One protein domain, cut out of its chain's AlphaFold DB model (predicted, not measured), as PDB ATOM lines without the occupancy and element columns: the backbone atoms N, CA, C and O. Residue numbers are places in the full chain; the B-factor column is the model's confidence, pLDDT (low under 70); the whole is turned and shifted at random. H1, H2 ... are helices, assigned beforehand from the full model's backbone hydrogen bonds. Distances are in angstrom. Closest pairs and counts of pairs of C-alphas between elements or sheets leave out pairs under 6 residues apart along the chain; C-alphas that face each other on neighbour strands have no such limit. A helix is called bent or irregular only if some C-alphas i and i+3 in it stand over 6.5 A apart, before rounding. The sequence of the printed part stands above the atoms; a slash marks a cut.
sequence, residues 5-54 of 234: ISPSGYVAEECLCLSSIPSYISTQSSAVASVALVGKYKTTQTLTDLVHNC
ATOM      1  N   ILE A   5     225.464 292.201 414.800       33.09
ATOM      2  CA  ILE A   5     226.095 291.042 414.163       33.09
ATOM      3  C   ILE A   5     225.320 289.803 414.616       33.09
ATOM      4  O   ILE A   5     225.398 289.400 415.774       33.09
ATOM      5  N   SER A   6     224.558 289.208 413.700       37.12
ATOM      6  CA  SER A   6     224.004 287.867 413.892       37.12
ATOM      7  C   SER A   6     225.145 286.833 413.893       37.12
ATOM      8  O   SER A   6     226.113 287.016 413.149       37.12
ATOM      9  N   PRO A   7     225.050 285.715 414.643       36.16
ATOM     10  CA  PRO A   7     226.034 284.624 414.595       36.16
ATOM     11  C   PRO A   7     226.231 284.011 413.193       36.16
ATOM     12  O   PRO A   7     227.189 283.278 412.974       36.16
ATOM     13  N   SER A   8     225.375 284.346 412.219       36.72
ATOM     14  CA  SER A   8     225.537 283.990 410.801       36.72
ATOM     15  C   SER A   8     226.340 285.006 409.967       36.72
ATOM     16  O   SER A   8     226.356 284.893 408.746       36.72
ATOM     17  N   GLY A   9     226.982 286.011 410.575       32.03
ATOM     18  CA  GLY A   9     227.812 286.991 409.855       32.03
ATOM     19  C   GLY A   9     227.030 288.022 409.031       32.03
ATOM     20  O   GLY A   9     227.629 288.792 408.285       32.03
ATOM     21  N   TYR A  10     225.705 288.073 409.179       34.66
ATOM     22  CA  TYR A  10     224.865 289.102 408.575       34.66
ATOM     23  C   TYR A  10     224.672 290.257 409.560       34.66
ATOM     24  O   TYR A  10     224.230 290.055 410.694       34.66
ATOM     25  N   VAL A  11     225.021 291.467 409.119       40.03
ATOM     26  CA  VAL A  11     224.685 292.717 409.803       40.03
ATOM     27  C   VAL A  11     223.179 292.916 409.666       40.03
ATOM     28  O   VAL A  11     222.683 293.140 408.564       40.03
ATOM     29  N   ALA A  12     222.443 292.803 410.768       43.97
ATOM     30  CA  ALA A  12     221.050 293.217 410.794       43.97
ATOM     31  C   ALA A  12     221.020 294.751 410.809       43.97
ATOM     32  O   ALA A  12     221.262 295.379 411.840       43.97
ATOM     33  N   GLU A  13     220.748 295.356 409.654       53.06
ATOM     34  CA  GLU A  13     220.383 296.772 409.534       53.06
ATOM     35  C   GLU A  13     218.915 296.967 409.934       53.06
ATOM     36  O   GLU A  13     218.095 297.474 409.168       53.06
ATOM     37  N   GLU A  14     218.556 296.488 411.124       63.34
ATOM     38  CA  GLU A  14     217.174 296.494 411.584       63.34
ATOM     39  C   GLU A  14     216.920 297.697 412.491       63.34
ATOM     40  O   GLU A  14     217.724 298.078 413.343       63.34
ATOM     41  N   CYS A  15     215.796 298.353 412.240       69.62
ATOM     42  CA  CYS A  15     215.466 299.639 412.817       69.62
ATOM     43  C   CYS A  15     214.712 299.411 414.139       69.62
ATOM     44  O   CYS A  15     213.564 298.974 414.119       69.62
ATOM     45  N   LEU A  16     215.357 299.661 415.286       75.31
ATOM     46  CA  LEU A  16     214.823 299.312 416.610       75.31
ATOM     47  C   LEU A  16     214.640 300.546 417.507       75.31
ATOM     48  O   LEU A  16     215.582 301.302 417.739       75.31
ATOM     49  N   CYS A  17     213.437 300.722 418.058       75.06
ATOM     50  CA  CYS A  17     213.141 301.728 419.081       75.06
ATOM     51  C   CYS A  17     213.170 301.100 420.483       75.06
ATOM     52  O   CYS A  17     212.765 299.952 420.654       75.06
ATOM     53  N   LEU A  18     213.541 301.872 421.514       79.00
ATOM     54  CA  LEU A  18     213.496 301.409 422.914       79.00
ATOM     55  C   LEU A  18     212.106 300.884 423.306       79.00
ATOM     56  O   LEU A  18     211.979 299.824 423.910       79.00
ATOM     57  N   SER A  19     211.053 301.589 422.891       78.12
ATOM     58  CA  SER A  19     209.665 301.207 423.158       78.12
ATOM     59  C   SER A  19     209.222 299.934 422.433       78.12
ATOM     60  O   SER A  19     208.254 299.309 422.852       78.12
ATOM     61  N   SER A  20     209.900 299.544 421.348       81.19
ATOM     62  CA  SER A  20     209.576 298.338 420.579       81.19
ATOM     63  C   SER A  20     210.400 297.118 420.992       81.19
ATOM     64  O   SER A  20     210.120 296.025 420.506       81.19
ATOM     65  N   ILE A  21     211.384 297.272 421.891       84.31
ATOM     66  CA  ILE A  21     212.215 296.162 422.387       84.31
ATOM     67  C   ILE A  21     211.369 295.009 422.956       84.31
ATOM     68  O   ILE A  21     211.631 293.869 422.570       84.31
ATOM     69  N   PRO A  22     210.335 295.237 423.797       84.75
ATOM     70  CA  PRO A  22     209.545 294.134 424.348       84.75
ATOM     71  C   PRO A  22     208.886 293.279 423.260       84.75
ATOM     72  O   PRO A  22     208.964 292.052 423.305       84.75
ATOM     73  N   SER A  23     208.299 293.927 422.251       83.19
ATOM     74  CA  SER A  23     207.678 293.243 421.117       83.19
ATOM     75  C   SER A  23     208.723 292.537 420.256       83.19
ATOM     76  O   SER A  23     208.556 291.359 419.959       83.19
ATOM     77  N   TYR A  24     209.838 293.201 419.936       83.38
ATOM     78  CA  TYR A  24     210.922 292.638 419.123       83.38
ATOM     79  C   TYR A  24     211.478 291.339 419.715       83.38
ATOM     80  O   TYR A  24     211.640 290.347 419.009       83.38
ATOM     81  N   ILE A  25     211.689 291.324 421.031       86.94
ATOM     82  CA  ILE A  25     212.170 290.157 421.772       86.94
ATOM     83  C   ILE A  25     211.178 288.981 421.716       86.94
ATOM     84  O   ILE A  25     211.596 287.830 421.811       86.94
ATOM     85  N   SER A  26     209.882 289.254 421.540       81.19
ATOM     86  CA  SER A  26     208.836 288.226 421.450       81.19
ATOM     87  C   SER A  26     208.543 287.741 420.027       81.19
ATOM     88  O   SER A  26     208.071 286.620 419.856       81.19
ATOM     89  N   THR A  27     208.810 288.560 419.004       82.62
ATOM     90  CA  THR A  27     208.398 288.273 417.621       82.62
ATOM     91  C   THR A  27     209.554 287.910 416.701       82.62
ATOM     92  O   THR A  27     209.349 287.162 415.747       82.62
ATOM     93  N   GLN A  28     210.758 288.435 416.945       83.06
ATOM     94  CA  GLN A  28     211.889 288.235 416.043       83.06
ATOM     95  C   GLN A  28     212.659 286.968 416.404       83.06
ATOM     96  O   GLN A  28     213.138 286.819 417.525       83.06
ATOM     97  N   SER A  29     212.851 286.075 415.434       82.69
ATOM     98  CA  SER A  29     213.488 284.768 415.648       82.69
ATOM     99  C   SER A  29     214.903 284.860 416.238       82.69
ATOM    100  O   SER A  29     215.247 284.079 417.125       82.69
ATOM    101  N   SER A  30     215.710 285.837 415.817       80.94
ATOM    102  CA  SER A  30     217.057 286.084 416.356       80.94
ATOM    103  C   SER A  30     217.036 286.579 417.807       80.94
ATOM    104  O   SER A  30     217.864 286.163 418.624       80.94
ATOM    105  N   ALA A  31     216.074 287.438 418.151       81.50
ATOM    106  CA  ALA A  31     215.913 287.960 419.501       81.50
ATOM    107  C   ALA A  31     215.351 286.886 420.442       81.50
ATOM    108  O   ALA A  31     215.880 286.711 421.537       81.50
ATOM    109  N   VAL A  32     214.374 286.098 419.984       84.31
ATOM    110  CA  VAL A  32     213.828 284.941 420.711       84.31
ATOM    111  C   VAL A  32     214.921 283.904 420.989       84.31
ATOM    112  O   VAL A  32     215.048 283.434 422.117       84.31
ATOM    113  N   ALA A  33     215.770 283.593 420.003       84.31
ATOM    114  CA  ALA A  33     216.915 282.703 420.210       84.31
ATOM    115  C   ALA A  33     217.909 283.274 421.237       84.31
ATOM    116  O   ALA A  33     218.423 282.544 422.081       84.31
ATOM    117  N   SER A  34     218.138 284.589 421.215       77.31
ATOM    118  CA  SER A  34     218.997 285.259 422.200       77.31
ATOM    119  C   SER A  34     218.413 285.185 423.615       77.31
ATOM    120  O   SER A  34     219.153 284.925 424.561       77.31
ATOM    121  N   VAL A  35     217.092 285.330 423.774       84.12
ATOM    122  CA  VAL A  35     216.412 285.137 425.068       84.12
ATOM    123  C   VAL A  35     216.607 283.723 425.588       84.12
ATOM    124  O   VAL A  35     216.888 283.556 426.771       84.12
ATOM    125  N   ALA A  36     216.480 282.721 424.716       82.12
ATOM    126  CA  ALA A  36     216.656 281.324 425.095       82.12
ATOM    127  C   ALA A  36     218.096 281.006 425.539       82.12
ATOM    128  O   ALA A  36     218.292 280.133 426.377       82.12
ATOM    129  N   LEU A  37     219.097 281.715 425.001       84.06
ATOM    130  CA  LEU A  37     220.513 281.477 425.297       84.06
ATOM    131  C   LEU A  37     221.038 282.251 426.513       84.06
ATOM    132  O   LEU A  37     221.799 281.698 427.301       84.06
ATOM    133  N   VAL A  38     220.692 283.535 426.649       82.62
ATOM    134  CA  VAL A  38     221.274 284.416 427.685       82.62
ATOM    135  C   VAL A  38     220.246 285.008 428.651       82.62
ATOM    136  O   VAL A  38     220.628 285.693 429.600       82.62
ATOM    137  N   GLY A  39     218.957 284.733 428.442       83.38
ATOM    138  CA  GLY A  39     217.854 285.207 429.274       83.38
ATOM    139  C   GLY A  39     217.312 286.580 428.859       83.38
ATOM    140  O   GLY A  39     218.051 287.479 428.450       83.38
ATOM    141  N   LYS A  40     215.994 286.769 429.029       83.44
ATOM    142  CA  LYS A  40     215.248 287.972 428.605       83.44
ATOM    143  C   LYS A  40     215.837 289.268 429.154       83.44
ATOM    144  O   LYS A  40     215.922 290.252 428.422       83.44
ATOM    145  N   TYR A  41     216.271 289.266 430.414       83.25
ATOM    146  CA  TYR A  41     216.877 290.429 431.060       83.25
ATOM    147  C   TYR A  41     218.166 290.874 430.355       83.25
ATOM    148  O   TYR A  41     218.254 292.017 429.905       83.25
ATOM    149  N   LYS A  42     219.133 289.959 430.176       81.75
ATOM    150  CA  LYS A  42     220.396 290.261 429.483       81.75
ATOM    151  C   LYS A  42     220.165 290.640 428.025       81.75
ATOM    152  O   LYS A  42     220.795 291.582 427.552       81.75
ATOM    153  N   THR A  43     219.251 289.969 427.319       82.31
ATOM    154  CA  THR A  43     218.893 290.336 425.938       82.31
ATOM    155  C   THR A  43     218.300 291.745 425.867       82.31
ATOM    156  O   THR A  43     218.705 292.534 425.015       82.31
ATOM    157  N   THR A  44     217.398 292.095 426.789       85.69
ATOM    158  CA  THR A  44     216.779 293.429 426.859       85.69
ATOM    159  C   THR A  44     217.814 294.505 427.161       85.69
ATOM    160  O   THR A  44     217.821 295.528 426.477       85.69
ATOM    161  N   GLN A  45     218.710 294.274 428.126       84.88
ATOM    162  CA  GLN A  45     219.789 295.215 428.433       84.88
ATOM    163  C   GLN A  45     220.739 295.389 427.254       84.88
ATOM    164  O   GLN A  45     220.977 296.511 426.835       84.88
ATOM    165  N   THR A  46     221.191 294.291 426.649       84.56
ATOM    166  CA  THR A  46     222.120 294.341 425.513       84.56
ATOM    167  C   THR A  46     221.515 295.128 424.346       84.56
ATOM    168  O   THR A  46     222.179 295.988 423.772       84.56
ATOM    169  N   LEU A  47     220.237 294.891 424.022       82.81
ATOM    170  CA  LEU A  47     219.521 295.647 422.989       82.81
ATOM    171  C   LEU A  47     219.319 297.117 423.376       82.81
ATOM    172  O   LEU A  47     219.504 297.992 422.537       82.81
ATOM    173  N   THR A  48     218.979 297.399 424.633       85.00
ATOM    174  CA  THR A  48     218.831 298.770 425.148       85.00
ATOM    175  C   THR A  48     220.145 299.539 425.047       85.00
ATOM    176  O   THR A  48     220.169 300.651 424.522       85.00
ATOM    177  N   ASP A  49     221.248 298.923 425.463       81.81
ATOM    178  CA  ASP A  49     222.585 299.506 425.414       81.81
ATOM    179  C   ASP A  49     223.046 299.722 423.974       81.81
ATOM    180  O   ASP A  49     223.646 300.746 423.664       81.81
ATOM    181  N   LEU A  50     222.725 298.808 423.058       76.44
ATOM    182  CA  LEU A  50     222.990 298.985 421.628       76.44
ATOM    183  C   LEU A  50     222.201 300.152 421.022       76.44
ATOM    184  O   LEU A  50     222.735 300.884 420.183       76.44
ATOM    185  N   VAL A  51     220.955 300.355 421.455       75.44
ATOM    186  CA  VAL A  51     220.144 301.506 421.032       75.44
ATOM    187  C   VAL A  51     220.683 302.807 421.640       75.44
ATOM    188  O   VAL A  51     220.741 303.815 420.939       75.44
ATOM    189  N   HIS A  52     221.141 302.800 422.895       75.56
ATOM    190  CA  HIS A  52     221.750 303.970 423.539       75.56
ATOM    191  C   HIS A  52     223.136 304.327 422.981       75.56
ATOM    192  O   HIS A  52     223.457 305.506 422.868       75.56
ATOM    193  N   ASN A  53     223.937 303.328 422.607       68.75
ATOM    194  CA  ASN A  53     225.292 303.508 422.077       68.75
ATOM    195  C   ASN A  53     225.324 303.756 420.560       68.75
ATOM    196  O   ASN A  53     226.387 303.975 419.975       68.75
ATOM    197  N   CYS A  54     224.163 303.761 419.903       65.38
ATOM    198  CA  CYS A  54     224.027 304.395 418.603       65.38
ATOM    199  C   CYS A  54     224.235 305.908 418.707       65.38
ATOM    200  O   CYS A  54     223.935 306.496 419.742       65.38
TER     201      CYS A  54
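AT A GLANCE: This is residues 5 to 54 of the 234 residues of the protein "Protein priA" of Termitomyces sp. J132 (UniProt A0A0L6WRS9). Three short helices make a small triangular cluster: H1 and H3 run opposite ways at a slant to each other, H2 lies across one end of the pair, and a wide arc of chain, residues 5 to 17, leads into H1. H2 makes a corner with H1 at its link, and the first residues of H3, 40 to 43, pack on it. The printed part has 50 residues, with three named helices in the order H1, H2, H3 and no named strand, and its class is all helix. It is compact, with a radius of gyration of the C-alphas of 10.2 A, and its rounded outline spans 23 by 21 by 17 A.

IN THESE COORDINATES: The printed part begins at Ile 5, with its C-alpha at (226.095, 291.042, 414.163), and residues 5 to 17 hold no named element. H1, residues 18 to 27, starts with C-alpha 18 at (213.496, 301.409, 422.914) and measures 15.1 A from first to last C-alpha. H1 is irregular: C-alphas 19 and 22 are 7.2 A apart, and its line is a rough one. H2, residues 29 to 38, measures 14.3 A. H3, residues 40 to 52, is the longest helix at 18.0 A and ends with C-alpha 52 at (221.750, 303.970, 423.539).

HOW THE PARTS SIT: H1 and H2 touch only at the corner by their link, where the closest C-alphas, those of Ile 25 and Ala 31, are 4.9 A apart. Their lines are about perpendicular, at 87 degrees. H2 and H3 touch, H3 with residues 40 to 43 alone, and the closest C-alphas are those of Val 35 and Thr 43, 5.8 A apart. These two run opposite ways at a steep tilt of 62 degrees. H1 and H3 touch as well, with 9 pairs of C-alphas within 8 A, and the closest, those of Leu 18 and Thr 48, are 6.4 A apart. They run opposite ways at a steep tilt of 42 degrees, with their centres 10.5 A apart. In H2 and H3 every O i to N i+4 pair is within hydrogen-bond range, and in H1 4 of 6 are.

THE WHOLE: The two C-alphas farthest apart are those of Gly 9 and Ser 19, 26.6 A, while the first and last printed C-alphas, of Ile 5 and Cys 54, are 14.2 A apart. The printed part has no cut. The link from H1 to H2 and the link from H2 to H3 are both tight, with one residue in each. The C-alphas of residues 5 to 17 lie 9 to 15 A from the mean of the C-alphas. The mean pLDDT of the printed part is 72.8, and the model's confidence is low, under 70, at residues 5 to 15 and 53 to 54.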